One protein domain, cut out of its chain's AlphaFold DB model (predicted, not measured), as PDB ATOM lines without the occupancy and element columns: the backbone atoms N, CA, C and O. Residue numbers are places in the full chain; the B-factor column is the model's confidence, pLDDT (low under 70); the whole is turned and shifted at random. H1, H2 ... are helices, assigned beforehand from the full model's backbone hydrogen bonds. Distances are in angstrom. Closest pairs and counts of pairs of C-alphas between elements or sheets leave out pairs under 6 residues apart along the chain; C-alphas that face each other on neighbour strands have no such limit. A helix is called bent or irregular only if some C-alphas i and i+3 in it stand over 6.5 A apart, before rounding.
ATOM      1  N   ILE A 166      -7.796  23.962  -4.640       70.25
ATOM      2  CA  ILE A 166      -6.469  24.502  -4.996       70.25
ATOM      3  C   ILE A 166      -5.525  23.412  -5.543       70.25
ATOM      4  O   ILE A 166      -4.751  23.662  -6.463       70.25
ATOM      5  N   TYR A 167      -5.578  22.196  -4.993       72.81
ATOM      6  CA  TYR A 167      -4.773  21.056  -5.438       72.81
ATOM      7  C   TYR A 167      -5.272  20.491  -6.774       72.81
ATOM      8  O   TYR A 167      -4.460  20.069  -7.592       72.81
ATOM      9  N   LEU A 168      -6.585  20.510  -7.033       75.00
ATOM     10  CA  LEU A 168      -7.134  20.154  -8.347       75.00
ATOM     11  C   LEU A 168      -6.693  21.158  -9.421       75.00
ATOM     12  O   LEU A 168      -6.258  20.742 -10.496       75.00
ATOM     13  N   LEU A 169      -6.717  22.456  -9.095       76.56
ATOM     14  CA  LEU A 169      -6.185  23.520  -9.950       76.56
ATOM     15  C   LEU A 169      -4.691  23.317 -10.230       76.56
ATOM     16  O   LEU A 169      -4.294  23.210 -11.388       76.56
ATOM     17  N   LEU A 170      -3.879  23.147  -9.181       80.06
ATOM     18  CA  LEU A 170      -2.448  22.847  -9.291       80.06
ATOM     19  C   LEU A 170      -2.186  21.615 -10.172       80.06
ATOM     20  O   LEU A 170      -1.358  21.678 -11.076       80.06
ATOM     21  N   ARG A 171      -2.915  20.511  -9.958       79.81
ATOM     22  CA  ARG A 171      -2.795  19.264 -10.732       79.81
ATOM     23  C   ARG A 171      -3.077  19.476 -12.223       79.81
ATOM     24  O   ARG A 171      -2.357  18.931 -13.054       79.81
ATOM     25  N   LYS A 172      -4.096  20.267 -12.571       80.88
ATOM     26  CA  LYS A 172      -4.445  20.574 -13.968       80.88
ATOM     27  C   LYS A 172      -3.450  21.526 -14.622       80.88
ATOM     28  O   LYS A 172      -2.981  21.212 -15.710       80.88
ATOM     29  N   CYS A 173      -3.039  22.597 -13.945       81.19
ATOM     30  CA  CYS A 173      -1.987  23.485 -14.448       81.19
ATOM     31  C   CYS A 173      -0.662  22.731 -14.657       81.19
ATOM     32  O   CYS A 173      -0.019  22.913 -15.684       81.19
ATOM     33  N   LEU A 174      -0.276  21.832 -13.737       84.62
ATOM     34  CA  LEU A 174       0.892  20.951 -13.897       84.62
ATOM     35  C   LEU A 174       0.748  20.017 -15.103       84.62
ATOM     36  O   LEU A 174       1.718  19.802 -15.825       84.62
ATOM     37  N   LYS A 175      -0.453  19.479 -15.343       84.56
ATOM     38  CA  LYS A 175      -0.727  18.612 -16.494       84.56
ATOM     39  C   LYS A 175      -0.576  19.368 -17.813       84.56
ATOM     40  O   LYS A 175       0.133  18.887 -18.688       84.56
ATOM     41  N   GLU A 176      -1.168  20.556 -17.921       83.25
ATOM     42  CA  GLU A 176      -1.090  21.409 -19.117       83.25
ATOM     43  C   GLU A 176       0.335  21.948 -19.353       83.25
ATOM     44  O   GLU A 176       0.813  21.944 -20.487       83.25
ATOM     45  N   TYR A 177       1.070  22.277 -18.284       84.69
ATOM     46  CA  TYR A 177       2.505  22.583 -18.331       84.69
ATOM     47  C   TYR A 177       3.325  21.414 -18.898       84.69
ATOM     48  O   TYR A 177       4.137  21.610 -19.801       84.69
ATOM     49  N   ILE A 178       3.089  20.182 -18.433       84.56
ATOM     50  CA  ILE A 178       3.799  19.004 -18.948       84.56
ATOM     51  C   ILE A 178       3.447  18.744 -20.419       84.56
ATOM     52  O   ILE A 178       4.359  18.575 -21.225       84.56
ATOM     53  N   THR A 179       2.160  18.722 -20.784       82.88
ATOM     54  CA  THR A 179       1.726  18.314 -22.133       82.88
ATOM     55  C   THR A 179       1.818  19.411 -23.192       82.88
ATOM     56  O   THR A 179       1.817  19.078 -24.372       82.88
ATOM     57  N   GLY A 180       1.880  20.692 -22.812       79.44
ATOM     58  CA  GLY A 180       1.941  21.821 -23.751       79.44
ATOM     59  C   GLY A 180       3.205  22.689 -23.677       79.44
ATOM     60  O   GLY A 180       3.522  23.361 -24.657       79.44
ATOM     61  N   HIS A 181       3.929  22.704 -22.549       82.62
ATOM     62  CA  HIS A 181       5.078  23.603 -22.345       82.62
ATOM     63  C   HIS A 181       6.421  22.890 -22.143       82.62
ATOM     64  O   HIS A 181       7.454  23.432 -22.527       82.62
ATOM     65  N   LEU A 182       6.443  21.680 -21.574       82.00
ATOM     66  CA  LEU A 182       7.657  20.854 -21.546       82.00
ATOM     67  C   LEU A 182       7.841  20.077 -22.855       82.00
ATOM     68  O   LEU A 182       8.952  20.016 -23.376       82.00
ATOM     69  N   THR A 183       6.763  19.534 -23.426       81.00
ATOM     70  CA  THR A 183       6.766  18.876 -24.749       81.00
ATOM     71  C   THR A 183       7.384  19.743 -25.846       81.00
ATOM     72  O   THR A 183       8.140  19.222 -26.661       81.00
ATOM     73  N   THR A 184       7.135  21.054 -25.818       81.56
ATOM     74  CA  THR A 184       7.585  22.042 -26.815       81.56
ATOM     75  C   THR A 184       8.994  22.610 -26.577       81.56
ATOM     76  O   THR A 184       9.490  23.364 -27.414       81.56
ATOM     77  N   LYS A 185       9.677  22.253 -25.479       82.88
ATOM     78  CA  LYS A 185      11.059  22.695 -25.187       82.88
ATOM     79  C   LYS A 185      12.123  21.801 -25.825       82.88
ATOM     80  O   LYS A 185      11.848  20.676 -26.262       82.88
ATOM     81  N   THR A 186      13.371  22.276 -25.856       83.50
ATOM     82  CA  THR A 186      14.503  21.420 -26.246       83.50
ATOM     83  C   THR A 186      14.721  20.312 -25.210       83.50
ATOM     84  O   THR A 186      14.240  20.377 -24.071       83.50
ATOM     85  N   GLU A 187      15.427  19.251 -25.604       82.31
ATOM     86  CA  GLU A 187      15.767  18.181 -24.665       82.31
ATOM     87  C   GLU A 187      16.736  18.700 -23.576       82.31
ATOM     88  O   GLU A 187      16.646  18.306 -22.413       82.31
ATOM     89  N   GLU A 188      17.591  19.658 -23.928       81.25
ATOM     90  CA  GLU A 188      18.583  20.312 -23.074       81.25
ATOM     91  C   GLU A 188      17.920  21.209 -22.019       81.25
ATOM     92  O   GLU A 188      18.198  21.042 -20.829       81.25
ATOM     93  N   ASP A 189      16.974  22.069 -22.418       82.56
ATOM     94  CA  ASP A 189      16.177  22.885 -21.486       82.56
ATOM     95  C   ASP A 189      15.406  21.991 -20.507       82.56
ATOM     96  O   ASP A 189      15.372  22.241 -19.303       82.56
ATOM     97  N   THR A 190      14.813  20.904 -21.014       83.12
ATOM     98  CA  THR A 190      14.045  19.951 -20.200       83.12
ATOM     99  C   THR A 190      14.939  19.247 -19.174       83.12
ATOM    100  O   THR A 190      14.561  19.114 -18.006       83.12
ATOM    101  N   LYS A 191      16.157  18.842 -19.569       81.69
ATOM    102  CA  LYS A 191      17.179  18.313 -18.650       81.69
ATOM    103  C   LYS A 191      17.557  19.353 -17.591       81.69
ATOM    104  O   LYS A 191      17.624  19.011 -16.413       81.69
ATOM    105  N   GLU A 192      17.785  20.611 -17.970       84.12
ATOM    106  CA  GLU A 192      18.138  21.684 -17.029       84.12
ATOM    107  C   GLU A 192      17.017  21.972 -16.016       84.12
ATOM    108  O   GLU A 192      17.283  22.078 -14.813       84.12
ATOM    109  N   ILE A 193      15.765  22.012 -16.483       84.62
ATOM    110  CA  ILE A 193      14.557  22.152 -15.662       84.62
ATOM    111  C   ILE A 193      14.442  20.999 -14.655       84.62
ATOM    112  O   ILE A 193      14.201  21.241 -13.474       84.62
ATOM    113  N   PHE A 194      14.649  19.749 -15.077       83.88
ATOM    114  CA  PHE A 194      14.563  18.591 -14.180       83.88
ATOM    115  C   PHE A 194      15.743  18.483 -13.202       83.88
ATOM    116  O   PHE A 194      15.549  18.051 -12.061       83.88
ATOM    117  N   ASN A 195      16.944  18.904 -13.603       81.81
ATOM    118  CA  ASN A 195      18.132  18.895 -12.744       81.81
ATOM    119  C   ASN A 195      18.037  19.900 -11.579       81.81
ATOM    120  O   ASN A 195      18.551  19.621 -10.493       81.81
ATOM    121  N   ASP A 196      17.381  21.053 -11.764       80.25
ATOM    122  CA  ASP A 196      17.194  22.052 -10.706       80.25
ATOM    123  C   ASP A 196      15.715  22.247 -10.340       80.25
ATOM    124  O   ASP A 196      14.965  22.985 -10.983       80.25
ATOM    125  N   ARG A 197      15.321  21.666  -9.200       78.31
ATOM    126  CA  ARG A 197      13.986  21.824  -8.595       78.31
ATOM    127  C   ARG A 197      13.577  23.296  -8.398       78.31
ATOM    128  O   ARG A 197      12.380  23.565  -8.352       78.31
ATOM    129  N   LYS A 198      14.521  24.245  -8.284       78.94
ATOM    130  CA  LYS A 198      14.237  25.692  -8.203       78.94
ATOM    131  C   LYS A 198      13.907  26.284  -9.581       78.94
ATOM    132  O   LYS A 198      13.026  27.134  -9.655       78.94
ATOM    133  N   LYS A 199      14.526  25.793 -10.663       81.38
ATOM    134  CA  LYS A 199      14.193  26.187 -12.047       81.38
ATOM    135  C   LYS A 199      12.846  25.629 -12.477       81.38
ATOM    136  O   LYS A 199      12.021  26.399 -12.945       81.38
ATOM    137  N   MET A 200      12.572  24.347 -12.219       81.19
ATOM    138  CA  MET A 200      11.238  23.761 -12.433       81.19
ATOM    139  C   MET A 200      10.138  24.543 -11.704       81.19
ATOM    140  O   MET A 200       9.033  24.697 -12.216       81.19
ATOM    141  N   HIS A 201      10.447  25.055 -10.510       79.38
ATOM    142  CA  HIS A 201       9.528  25.869  -9.727       79.38
ATOM    143  C   HIS A 201       9.283  27.250 -10.354       79.38
ATOM    144  O   HIS A 201       8.125  27.619 -10.538       79.38
ATOM    145  N   SER A 202      10.334  27.979 -10.743       80.06
ATOM    146  CA  SER A 202      10.192  29.287 -11.403       80.06
ATOM    147  C   SER A 202       9.598  29.200 -12.813       80.06
ATOM    148  O   SER A 202       8.824  30.066 -13.198       80.06
ATOM    149  N   ASP A 203       9.926  28.156 -13.574       82.50
ATOM    150  CA  ASP A 203       9.435  27.935 -14.941       82.50
ATOM    151  C   ASP A 203       7.932  27.617 -14.945       82.50
ATOM    152  O   ASP A 203       7.161  28.205 -15.704       82.50
ATOM    153  N   PHE A 204       7.478  26.798 -13.993       82.38
ATOM    154  CA  PHE A 204       6.053  26.580 -13.756       82.38
ATOM    155  C   PHE A 204       5.326  27.854 -13.294       82.38
ATOM    156  O   PHE A 204       4.199  28.098 -13.723       82.38
ATOM    157  N   GLN A 205       5.953  28.689 -12.455       79.38
ATOM    158  CA  GLN A 205       5.383  29.983 -12.054       79.38
ATOM    159  C   GLN A 205       5.277  30.973 -13.225       79.38
ATOM    160  O   GLN A 205       4.285  31.690 -13.304       79.38
ATOM    161  N   LEU A 206       6.241  30.982 -14.153       81.25
ATOM    162  CA  LEU A 206       6.176  31.776 -15.388       81.25
ATOM    163  C   LEU A 206       5.072  31.284 -16.338       81.25
ATOM    164  O   LEU A 206       4.398  32.097 -16.966       81.25
ATOM    165  N   TYR A 207       4.857  29.968 -16.421       79.56
ATOM    166  CA  TYR A 207       3.773  29.379 -17.213       79.56
ATOM    167  C   TYR A 207       2.378  29.635 -16.612       79.56
ATOM    168  O   TYR A 207       1.413  29.853 -17.348       79.56
ATOM    169  N   CYS A 208       2.259  29.649 -15.280       75.88
ATOM    170  CA  CYS A 208       1.003  29.842 -14.544       75.88
ATOM    171  C   CYS A 208       0.528  31.306 -14.516       75.88
ATOM    172  O   CYS A 208       0.277  31.884 -13.458       75.88
ATOM    173  N   THR A 209       0.365  31.889 -15.702       75.25
ATOM    174  CA  THR A 209      -0.323  33.166 -15.909       75.25
ATOM    175  C   THR A 209      -1.796  33.090 -15.497       75.25
ATOM    176  O   THR A 209      -2.407  32.019 -15.483       75.25
ATOM    177  N   GLU A 210      -2.404  34.245 -15.224       67.25
ATOM    178  CA  GLU A 210      -3.824  34.367 -14.861       67.25
ATOM    179  C   GLU A 210      -4.764  33.748 -15.909       67.25
ATOM    180  O   GLU A 210      -5.768  33.141 -15.547       67.25
ATOM    181  N   ILE A 211      -4.401  33.820 -17.197       72.50
ATOM    182  CA  ILE A 211      -5.147  33.220 -18.315       72.50
ATOM    183  C   ILE A 211      -5.132  31.684 -18.227       72.50
ATOM    184  O   ILE A 211      -6.169  31.041 -18.390       72.50
ATOM    185  N   VAL A 212      -3.969  31.087 -17.932       74.06
ATOM    186  CA  VAL A 212      -3.825  29.631 -17.751       74.06
ATOM    187  C   VAL A 212      -4.556  29.172 -16.488       74.06
ATOM    188  O   VAL A 212      -5.283  28.181 -16.527       74.06
ATOM    189  N   LEU A 213      -4.439  29.918 -15.385       74.06
ATOM    190  CA  LEU A 213      -5.160  29.643 -14.138       74.06
ATOM    191  C   LEU A 213      -6.684  29.724 -14.323       74.06
ATOM    192  O   LEU A 213      -7.398  28.846 -13.837       74.06
ATOM    193  N   ALA A 214      -7.187  30.720 -15.060       69.31
ATOM    194  CA  ALA A 214      -8.604  30.849 -15.391       69.31
ATOM    195  C   ALA A 214      -9.089  29.699 -16.293       69.31
ATOM    196  O   ALA A 214     -10.058  29.028 -15.951       69.31
ATOM    197  N   SER A 215      -8.378  29.393 -17.387       75.38
ATOM    198  CA  SER A 215      -8.780  28.306 -18.292       75.38
ATOM    199  C   SER A 215      -8.757  26.939 -17.597       75.38
ATOM    200  O   SER A 215      -9.690  26.152 -17.756       75.38
ATOM    201  N   ALA A 216      -7.746  26.668 -16.764       72.88
ATOM    202  CA  ALA A 216      -7.686  25.454 -15.955       72.88
ATOM    203  C   ALA A 216      -8.836  25.388 -14.935       72.88
ATOM    204  O   ALA A 216      -9.479  24.344 -14.813       72.88
ATOM    205  N   ARG A 217      -9.150  26.496 -14.246       71.75
ATOM    206  CA  ARG A 217     -10.305  26.608 -13.337       71.75
ATOM    207  C   ARG A 217     -11.619  26.302 -14.056       71.75
ATOM    208  O   ARG A 217     -12.366  25.452 -13.580       71.75
ATOM    209  N   ASP A 218     -11.880  26.911 -15.207       70.81
ATOM    210  CA  ASP A 218     -13.138  26.719 -15.941       70.81
ATOM    211  C   ASP A 218     -13.284  25.281 -16.469       70.81
ATOM    212  O   ASP A 218     -14.358  24.682 -16.378       70.81
ATOM    213  N   ARG A 219     -12.179  24.660 -16.911       71.94
ATOM    214  CA  ARG A 219     -12.133  23.225 -17.257       71.94
ATOM    215  C   ARG A 219     -12.473  22.327 -16.061       71.94
ATOM    216  O   ARG A 219     -13.137  21.311 -16.240       71.94
ATOM    217  N   ILE A 220     -12.052  22.689 -14.847       69.12
ATOM    218  CA  ILE A 220     -12.363  21.939 -13.616       69.12
ATOM    219  C   ILE A 220     -13.814  22.167 -13.162       69.12
ATOM    220  O   ILE A 220     -14.473  21.221 -12.736       69.12
ATOM    221  N   LEU A 221     -14.348  23.387 -13.294       66.56
ATOM    222  CA  LEU A 221     -15.744  23.709 -12.958       66.56
ATOM    223  C   LEU A 221     -16.760  22.901 -13.792       66.56
ATOM    224  O   LEU A 221     -17.882  22.658 -13.336       66.56
ATOM    225  N   ASN A 222     -16.361  22.425 -14.973       65.44
ATOM    226  CA  ASN A 222     -17.153  21.506 -15.794       65.44
ATOM    227  C   ASN A 222     -17.080  20.036 -15.330       65.44
ATOM    228  O   ASN A 222     -18.027  19.290 -15.564       65.44
ATOM    229  N   GLU A 223     -16.007  19.616 -14.649       63.06
ATOM    230  CA  GLU A 223     -15.770  18.220 -14.230       63.06
ATOM    231  C   GLU A 223     -16.199  17.896 -12.785       63.06
ATOM    232  O   GLU A 223     -16.284  16.722 -12.427       63.06
ATOM    233  N   LEU A 224     -16.448  18.908 -11.945       63.12
ATOM    234  CA  LEU A 224     -16.735  18.740 -10.512       63.12
ATOM    235  C   LEU A 224     -18.218  18.558 -10.145       63.12
ATOM    236  O   LEU A 224     -19.122  18.864 -10.922       63.12
ATOM    237  N   GLU A 225     -18.456  18.127  -8.904       57.88
ATOM    238  CA  GLU A 225     -19.757  18.190  -8.224       57.88
ATOM    239  C   GLU A 225     -20.000  19.601  -7.646       57.88
ATOM    240  O   GLU A 225     -19.056  20.343  -7.369       57.88
ATOM    241  N   GLU A 226     -21.263  20.017  -7.489       55.97
ATOM    242  CA  GLU A 226     -21.621  21.437  -7.290       55.97
ATOM    243  C   GLU A 226     -21.003  22.093  -6.043       55.97
ATOM    244  O   GLU A 226     -20.586  23.250  -6.115       55.97
ATOM    245  N   ASN A 227     -20.855  21.343  -4.946       49.78
ATOM    246  CA  ASN A 227     -20.227  21.831  -3.711       49.78
ATOM    247  C   ASN A 227     -18.757  22.237  -3.930       49.78
ATOM    248  O   ASN A 227     -18.313  23.282  -3.453       49.78
ATOM    249  N   ASP A 228     -18.001  21.446  -4.698       56.78
ATOM    250  CA  ASP A 228     -16.604  21.765  -4.999       56.78
ATOM    251  C   ASP A 228     -16.510  22.915  -6.021       56.78
ATOM    252  O   ASP A 228     -15.573  23.716  -5.958       56.78
ATOM    253  N   LYS A 229     -17.504  23.071  -6.916       60.34
ATOM    254  CA  LYS A 229     -17.564  24.210  -7.857       60.34
ATOM    255  C   LYS A 229     -17.648  25.550  -7.140       60.34
ATOM    256  O   LYS A 229     -17.014  26.500  -7.588       60.34
ATOM    257  N   GLU A 230     -18.423  25.651  -6.063       55.72
ATOM    258  CA  GLU A 230     -18.534  26.891  -5.285       55.72
ATOM    259  C   GLU A 230     -17.174  27.284  -4.693       55.72
ATOM    260  O   GLU A 230     -16.650  28.356  -4.991       55.72
ATOM    261  N   SER A 231     -16.501  26.340  -4.032       58.56
ATOM    262  CA  SER A 231     -15.160  26.557  -3.474       58.56
ATOM    263  C   SER A 231     -14.047  26.846  -4.502       58.56
ATOM    264  O   SER A 231     -12.985  27.342  -4.125       58.56
ATOM    265  N   LEU A 232     -14.269  26.577  -5.797       60.25
ATOM    266  CA  LEU A 232     -13.384  26.982  -6.901       60.25
ATOM    267  C   LEU A 232     -13.777  28.314  -7.554       60.25
ATOM    268  O   LEU A 232     -12.913  28.959  -8.149       60.25
ATOM    269  N   LYS A 233     -15.031  28.765  -7.417       59.44
ATOM    270  CA  LYS A 233     -15.459  30.106  -7.855       59.44
ATOM    271  C   LYS A 233     -14.818  31.209  -7.010       59.44
ATOM    272  O   LYS A 233     -14.453  32.244  -7.573       59.44
ATOM    273  N   ASP A 234     -14.588  30.948  -5.726       53.88
ATOM    274  CA  ASP A 234     -13.943  31.881  -4.791       53.88
ATOM    275  C   ASP A 234     -12.410  31.945  -4.939       53.88
ATOM    276  O   ASP A 234     -11.765  32.896  -4.490       53.88
ATOM    277  N   ILE A 235     -11.794  30.963  -5.609       58.84
ATOM    278  CA  ILE A 235     -10.351  30.951  -5.887       58.84
ATOM    279  C   ILE A 235     -10.058  31.910  -7.050       58.84
ATOM    280  O   ILE A 235     -10.033  31.522  -8.220       58.84
ATOM    281  N   SER A 236      -9.865  33.192  -6.722       54.69
ATOM    282  CA  SER A 236      -9.363  34.208  -7.657       54.69
ATOM    283  C   SER A 236      -7.934  33.867  -8.116       54.69
ATOM    284  O   SER A 236      -7.115  33.503  -7.261       54.69
ATOM    285  N   PRO A 237      -7.592  34.020  -9.415       54.84
ATOM    286  CA  PRO A 237      -6.235  33.795  -9.924       54.84
ATOM    287  C   PRO A 237      -5.196  34.730  -9.280       54.84
ATOM    288  O   PRO A 237      -4.049  34.331  -9.092       54.84
ATOM    289  N   GLU A 238      -5.601  35.931  -8.855       49.75
ATOM    290  CA  GLU A 238      -4.731  36.877  -8.146       49.75
ATOM    291  C   GLU A 238      -4.449  36.474  -6.689       49.75
ATOM    292  O   GLU A 238      -3.580  37.072  -6.050       49.75
ATOM    293  N   SER A 239      -5.194  35.521  -6.118       56.19
ATOM    294  CA  SER A 239      -5.190  35.290  -4.670       56.19
ATOM    295  C   SER A 239      -3.820  34.854  -4.138       56.19
ATOM    296  O   SER A 239      -3.171  33.936  -4.648       56.19
ATOM    297  N   ASP A 240      -3.394  35.456  -3.026       53.94
ATOM    298  CA  ASP A 240      -2.121  35.104  -2.383       53.94
ATOM    299  C   ASP A 240      -2.107  33.661  -1.846       53.94
ATOM    300  O   ASP A 240      -1.043  33.108  -1.577       53.94
ATOM    301  N   ILE A 241      -3.273  33.012  -1.764       55.91
ATOM    302  CA  ILE A 241      -3.423  31.583  -1.471       55.91
ATOM    303  C   ILE A 241      -2.870  30.727  -2.623       55.91
ATOM    304  O   ILE A 241      -2.138  29.770  -2.358       55.91
ATOM    305  N   ILE A 242      -3.139  31.090  -3.888       58.94
ATOM    306  CA  ILE A 242      -2.493  30.461  -5.052       58.94
ATOM    307  C   ILE A 242      -0.991  30.711  -4.975       58.94
ATOM    308  O   ILE A 242      -0.233  29.749  -4.928       58.94
ATOM    309  N   LYS A 243      -0.547  31.971  -4.864       61.78
ATOM    310  CA  LYS A 243       0.890  32.319  -4.819       61.78
ATOM    311  C   LYS A 243       1.631  31.613  -3.674       61.78
ATOM    312  O   LYS A 243       2.766  31.178  -3.848       61.78
ATOM    313  N   SER A 244       0.979  31.433  -2.524       56.09
ATOM    314  CA  SER A 244       1.503  30.692  -1.373       56.09
ATOM    315  C   SER A 244       1.599  29.187  -1.645       56.09
ATOM    316  O   SER A 244       2.663  28.603  -1.438       56.09
ATOM    317  N   LYS A 245       0.545  28.543  -2.168       59.47
ATOM    318  CA  LYS A 245       0.544  27.090  -2.425       59.47
ATOM    319  C   LYS A 245       1.351  26.678  -3.653       59.47
ATOM    320  O   LYS A 245       2.063  25.682  -3.600       59.47
ATOM    321  N   PHE A 246       1.354  27.501  -4.693       61.66
ATOM    322  CA  PHE A 246       2.285  27.420  -5.817       61.66
ATOM    323  C   PHE A 246       3.693  27.906  -5.412       61.66
ATOM    324  O   PHE A 246       4.626  27.796  -6.200       61.66
ATOM    325  N   GLY A 247       3.882  28.411  -4.186       60.00
ATOM    326  CA  GLY A 247       5.174  28.696  -3.553       60.00
ATOM    327  C   GLY A 247       5.735  27.537  -2.712       60.00
ATOM    328  O   GLY A 247       6.936  27.497  -2.449       60.00
ATOM    329  N   GLU A 248       4.912  26.553  -2.326       66.50
ATOM    330  CA  GLU A 248       5.336  25.359  -1.579       66.50
ATOM    331  C   GLU A 248       6.046  24.346  -2.501       66.50
ATOM    332  O   GLU A 248       5.542  23.257  -2.774       66.50
ATOM    333  N   GLY A 249       7.257  24.684  -2.960       66.38
ATOM    334  CA  GLY A 249       8.074  23.867  -3.875       66.38
ATOM    335  C   GLY A 249       8.121  22.351  -3.572       66.38
ATOM    336  O   GLY A 249       7.974  21.559  -4.504       66.38
ATOM    337  N   PRO A 250       8.245  21.891  -2.306       69.38
ATOM    338  CA  PRO A 250       8.190  20.461  -1.975       69.38
ATOM    339  C   PRO A 250       6.820  19.793  -2.198       69.38
ATOM    340  O   PRO A 250       6.766  18.592  -2.466       69.38
ATOM    341  N   ALA A 251       5.717  20.537  -2.077       69.81
ATOM    342  CA  ALA A 251       4.367  20.053  -2.370       69.81
ATOM    343  C   ALA A 251       4.094  20.065  -3.882       69.81
ATOM    344  O   ALA A 251       3.540  19.105  -4.420       69.81
ATOM    345  N   LEU A 252       4.565  21.102  -4.577       76.31
ATOM    346  CA  LEU A 252       4.519  21.209  -6.033       76.31
ATOM    347  C   LEU A 252       5.316  20.085  -6.712       76.31
ATOM    348  O   LEU A 252       4.783  19.429  -7.597       76.31
ATOM    349  N   TYR A 253       6.532  19.773  -6.247       79.06
ATOM    350  CA  TYR A 253       7.330  18.654  -6.774       79.06
ATOM    351  C   TYR A 253       6.646  17.293  -6.572       79.06
ATOM    352  O   TYR A 253       6.636  16.475  -7.486       79.06
ATOM    353  N   ARG A 254       6.009  17.054  -5.415       79.44
ATOM    354  CA  ARG A 254       5.184  15.846  -5.209       79.44
ATOM    355  C   ARG A 254       4.008  15.794  -6.183       79.44
ATOM    356  O   ARG A 254       3.772  14.763  -6.790       79.44
ATOM    357  N   SER A 255       3.321  16.917  -6.373       80.19
ATOM    358  CA  SER A 255       2.195  17.019  -7.309       80.19
ATOM    359  C   SER A 255       2.635  16.820  -8.766       80.19
ATOM    360  O   SER A 255       1.898  16.235  -9.549       80.19
ATOM    361  N   PHE A 256       3.852  17.245  -9.125       82.81
ATOM    362  CA  PHE A 256       4.458  16.970 -10.429       82.81
ATOM    363  C   PHE A 256       4.701  15.463 -10.623       82.81
ATOM    364  O   PHE A 256       4.355  14.926 -11.672       82.81
ATOM    365  N   VAL A 257       5.214  14.757  -9.602       84.69
ATOM    366  CA  VAL A 257       5.381  13.288  -9.633       84.69
ATOM    367  C   VAL A 257       4.025  12.593  -9.829       84.69
ATOM    368  O   VAL A 257       3.875  11.822 -10.775       84.69
ATOM    369  N   ASP A 258       3.022  12.935  -9.009       81.12
ATOM    370  CA  ASP A 258       1.657  12.390  -9.090       81.12
ATOM    371  C   ASP A 258       1.019  12.608 -10.486       81.12
ATOM    372  O   ASP A 258       0.255  11.766 -10.966       81.12
ATOM    373  N   VAL A 259       1.326  13.728 -11.160       84.31
ATOM    374  CA  VAL A 259       0.839  14.035 -12.520       84.31
ATOM    375  C   VAL A 259       1.627  13.295 -13.606       84.31
ATOM    376  O   VAL A 259       1.018  12.861 -14.581       84.31
ATOM    377  N   ILE A 260       2.940  13.087 -13.458       84.00
ATOM    378  CA  ILE A 260       3.716  12.248 -14.389       84.00
ATOM    379  C   ILE A 260       3.236  10.788 -14.332       84.00
ATOM    380  O   ILE A 260       3.072  10.162 -15.378       84.00
ATOM    381  N   GLU A 261       2.946  10.250 -13.144       82.62
ATOM    382  CA  GLU A 261       2.364   8.906 -12.999       82.62
ATOM    383  C   GLU A 261       0.938   8.823 -13.577       82.62
ATOM    384  O   GLU A 261       0.590   7.851 -14.256       82.62
ATOM    385  N   GLU A 262       0.119   9.869 -13.408       83.62
ATOM    386  CA  GLU A 262      -1.182   9.967 -14.082       83.62
ATOM    387  C   GLU A 262      -1.032   9.987 -15.615       83.62
ATOM    388  O   GLU A 262      -1.761   9.293 -16.323       83.62
ATOM    389  N   LEU A 263      -0.094  10.773 -16.145       82.69
ATOM    390  CA  LEU A 263       0.118  10.897 -17.587       82.69
ATOM    391  C   LEU A 263       0.640   9.593 -18.203       82.69
ATOM    392  O   LEU A 263       0.180   9.239 -19.287       82.69
ATOM    393  N   LYS A 264       1.505   8.843 -17.508       80.06
ATOM    394  CA  LYS A 264       1.927   7.494 -17.925       80.06
ATOM    395  C   LYS A 264       0.765   6.502 -17.932       80.06
ATOM    396  O   LYS A 264       0.554   5.815 -18.923       80.06
ATOM    397  N   THR A 265      -0.036   6.459 -16.864       78.62
ATOM    398  CA  THR A 265      -1.193   5.540 -16.790       78.62
ATOM    399  C   THR A 265      -2.314   5.889 -17.774       78.62
ATOM    400  O   THR A 265      -3.116   5.021 -18.112       78.62
ATOM    401  N   GLN A 266      -2.368   7.129 -18.272       77.31
ATOM    402  CA  GLN A 266      -3.285   7.542 -19.343       77.31
ATOM    403  C   GLN A 266      -2.714   7.362 -20.760       77.31
ATOM    404  O   GLN A 266      -3.503   7.358 -21.701       77.31
ATOM    405  N   ASN A 267      -1.398   7.182 -20.917       71.56
ATOM    406  CA  ASN A 267      -0.722   7.023 -22.210       71.56
ATOM    407  C   ASN A 267       0.299   5.862 -22.159       71.56
ATOM    408  O   ASN A 267       1.503   6.105 -22.263       71.56
ATOM    409  N   PRO A 268      -0.138   4.596 -21.999       60.75
ATOM    410  CA  PRO A 268       0.783   3.458 -21.893       60.75
ATOM    411  C   PRO A 268       1.702   3.334 -23.120       60.75
ATOM    412  O   PRO A 268       2.910   3.167 -22.974       60.75
ATOM    413  N   ALA A 269       1.161   3.568 -24.320       59.12
ATOM    414  CA  ALA A 269       1.910   3.514 -25.575       59.12
ATOM    415  C   ALA A 269       3.115   4.477 -25.642       59.12
ATOM    416  O   ALA A 269       4.060   4.188 -26.364       59.12
ATOM    417  N   THR A 270       3.129   5.589 -24.890       58.06
ATOM    418  CA  THR A 270       4.292   6.502 -24.836       58.06
ATOM    419  C   THR A 270       5.240   6.223 -23.666       58.06
ATOM    420  O   THR A 270       6.324   6.803 -23.609       58.06
ATOM    421  N   ALA A 271       4.887   5.306 -22.758       53.94
ATOM    422  CA  ALA A 271       5.802   4.748 -21.761       53.94
ATOM    423  C   ALA A 271       6.591   3.541 -22.313       53.94
ATOM    424  O   ALA A 271       7.772   3.377 -21.992       53.94
ATOM    425  N   ASP A 272       5.971   2.743 -23.187       49.34
ATOM    426  CA  ASP A 272       6.554   1.511 -23.741       49.34
ATOM    427  C   ASP A 272       7.537   1.731 -24.917       49.34
ATOM    428  O   ASP A 272       8.231   0.796 -25.313       49.34
ATOM    429  N   ILE A 273       7.711   2.972 -25.407       52.69
ATOM    430  CA  ILE A 273       8.688   3.348 -26.467       52.69
ATOM    431  C   ILE A 273      10.128   2.899 -26.127       52.69
ATOM    432  O   ILE A 273      10.936   2.641 -27.019       52.69
ATOM    433  N   ASN A 274      10.429   2.694 -24.838       49.38
ATOM    434  CA  ASN A 274      11.650   2.048 -24.340       49.38
ATOM    435  C   ASN A 274      11.978   0.680 -24.994       49.38
ATOM    436  O   ASN A 274      13.118   0.222 -24.878       49.38
ATOM    437  N   ALA A 275      11.011   0.012 -25.635       43.41
ATOM    438  CA  ALA A 275      11.194  -1.266 -26.322       43.41
ATOM    439  C   ALA A 275      11.555  -1.143 -27.818       43.41
ATOM    440  O   ALA A 275      12.325  -1.966 -28.315       43.41
ATOM    441  N   GLU A 276      11.027  -0.143 -28.537       39.28
ATOM    442  CA  GLU A 276      11.083  -0.105 -30.013       39.28
ATOM    443  C   GLU A 276      12.259   0.702 -30.590       39.28
ATOM    444  O   GLU A 276      12.713   0.391 -31.692       39.28
ATOM    445  N   LEU A 295       6.054  13.630 -25.629       80.25
ATOM    446  CA  LEU A 295       5.675  13.195 -24.276       80.25
ATOM    447  C   LEU A 295       6.477  11.965 -23.805       80.25
ATOM    448  O   LEU A 295       6.913  11.928 -22.652       80.25
ATOM    449  N   GLY A 296       6.746  10.998 -24.692       78.56
ATOM    450  CA  GLY A 296       7.629   9.862 -24.394       78.56
ATOM    451  C   GLY A 296       9.047  10.309 -24.014       78.56
ATOM    452  O   GLY A 296       9.615   9.842 -23.023       78.56
ATOM    453  N   ARG A 297       9.583  11.320 -24.714       82.75
ATOM    454  CA  ARG A 297      10.838  12.003 -24.363       82.75
ATOM    455  C   ARG A 297      10.779  12.611 -22.956       82.75
ATOM    456  O   ARG A 297      11.715  12.403 -22.187       82.75
ATOM    457  N   ILE A 298       9.690  13.287 -22.567       85.38
ATOM    458  CA  ILE A 298       9.531  13.805 -21.193       85.38
ATOM    459  C   ILE A 298       9.619  12.678 -20.154       85.38
ATOM    460  O   ILE A 298      10.347  12.811 -19.168       85.38
ATOM    461  N   PHE A 299       8.941  11.549 -20.377       84.44
ATOM    462  CA  PHE A 299       9.011  10.397 -19.473       84.44
ATOM    463  C   PHE A 299      10.423   9.796 -19.392       84.44
ATOM    464  O   PHE A 299      10.903   9.527 -18.286       84.44
ATOM    465  N   ARG A 300      11.106   9.652 -20.535       81.38
ATOM    466  CA  ARG A 300      12.490   9.162 -20.651       81.38
ATOM    467  C   ARG A 300      13.468  10.035 -19.856       81.38
ATOM    468  O   ARG A 300      14.281   9.511 -19.096       81.38
ATOM    469  N   LEU A 301      13.363  11.358 -19.981       82.56
ATOM    470  CA  LEU A 301      14.209  12.326 -19.269       82.56
ATOM    471  C   LEU A 301      13.900  12.382 -17.768       82.56
ATOM    472  O   LEU A 301      14.817  12.410 -16.944       82.56
ATOM    473  N   TRP A 302      12.616  12.336 -17.402       84.38
ATOM    474  CA  TRP A 302      12.189  12.278 -16.007       84.38
ATOM    475  C   TRP A 302      12.745  11.037 -15.299       84.38
ATOM    476  O   TRP A 302      13.286  11.144 -14.196       84.38
ATOM    477  N   GLU A 303      12.684   9.867 -15.940       82.69
ATOM    478  CA  GLU A 303      13.293   8.644 -15.411       82.69
ATOM    479  C   GLU A 303      14.818   8.728 -15.352       82.69
ATOM    480  O   GLU A 303      15.400   8.339 -14.343       82.69
ATOM    481  N   GLN A 304      15.484   9.247 -16.390       79.06
ATOM    482  CA  GLN A 304      16.943   9.412 -16.383       79.06
ATOM    483  C   GLN A 304      17.435  10.228 -15.176       79.06
ATOM    484  O   GLN A 304      18.401   9.817 -14.538       79.06
ATOM    485  N   ASN A 305      16.738  11.309 -14.819       79.19
ATOM    486  CA  ASN A 305      17.049  12.123 -13.642       79.19
ATOM    487  C   ASN A 305      16.703  11.414 -12.312       79.19
ATOM    488  O   ASN A 305      17.522  11.348 -11.393       79.19
ATOM    489  N   ASN A 306      15.503  10.831 -12.203       72.19
ATOM    490  CA  ASN A 306      14.996  10.261 -10.945       72.19
ATOM    491  C   ASN A 306      15.463   8.814 -10.657       72.19
ATOM    492  O   ASN A 306      15.125   8.264  -9.607       72.19
ATOM    493  N   LYS A 307      16.283   8.197 -11.527       62.72
ATOM    494  CA  LYS A 307      16.861   6.842 -11.344       62.72
ATOM    495  C   LYS A 307      17.574   6.628 -10.001       62.72
ATOM    496  O   LYS A 307      17.604   5.504  -9.512       62.72
ATOM    497  N   ASN A 308      18.109   7.689  -9.391       49.22
ATOM    498  CA  ASN A 308      18.746   7.617  -8.072       49.22
ATOM    499  C   ASN A 308      17.736   7.664  -6.908       49.22
ATOM    500  O   ASN A 308      17.890   6.918  -5.943       49.22
TER     501      ASN A 308
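Overview. This is residues 166 to 276 and 295 to 308 of the 505 residues of an uncharacterized protein of Rhizophagus sp. MUCL 43196 (UniProt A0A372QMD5). Short helices cross round H1 in the middle, with H3, H4 and H7 packed on it; H4 and H5 make one end of an elongated body, and H2, H8 and H9 the other. The printed part has 125 residues with nine named helices, H1 to H9 in order, and no named strand: all helix. It is compact, with a radius of gyration of the C-alphas of 15.2 A, and spans 46 by 29 by 24 A.

Along the chain. Find C-alpha 166 at (-6.469, 24.502, -4.996); from there H1 runs 22.1 A to residue 182. Next come H2, residues 187 to 195, H3, 197 to 207, and H4, 210 to 223, 20.1 A long. Then read H5, 226 to 233, H6, 240 to 245, and H7, 249 to 266, 25.2 A long. H8, 268 to 275, is only just irregular: C-alphas 271 and 274 are 6.9 A apart. H9, 295 to 306, ends at C-alpha 306 (14.996, 10.261, -10.945).

Arrangement. Start at H1, whose residues 170 to 175 alone touch H7 at a steep tilt of 66 degrees; closest are C-alphas 175 and 259, 6.3 A. Its residues 168 to 173 alone touch H4, C-alphas 169 and 217 at 6.2 A; its residues 174 to 181 alone touch H3, C-alphas 177 and 207 at 7.0 A. H4, with residues 217 to 221 alone, and H5 only just touch, with 3 pairs of C-alphas within 8 A, as a hairpin; C-alphas 221 and 229 are closest, 5.4 A. H6 is close to H1 but not clearly touching, C-alphas 242 and 166 at 7.2 A. H9 touches H2, C-alphas 301 and 191 at 6.7 A, and with residues 295 to 299 alone H8, C-alphas 296 and 270 at 4.8 A. Every O i to N i+4 pair is within hydrogen-bond range in H2, H3, H6, H7 and H9; H1 has 12 of 13, H4 9 of 10, H5 3 of 4 and H8 1 of 4, beside 2 of 5 O i to N i+3 pairs.

Size, cuts and confidence. The C-alphas of Asp 234 and Glu 276 are farthest apart, 47.8 A. Residues 277 to 294 are cut out, with 15.5 A between C-alphas 276 and 295. Of the links printed whole, none is long. Look for pLDDT under 70 at residues 210, 214, 220 to 251, 268 to 276 and 307 to 308.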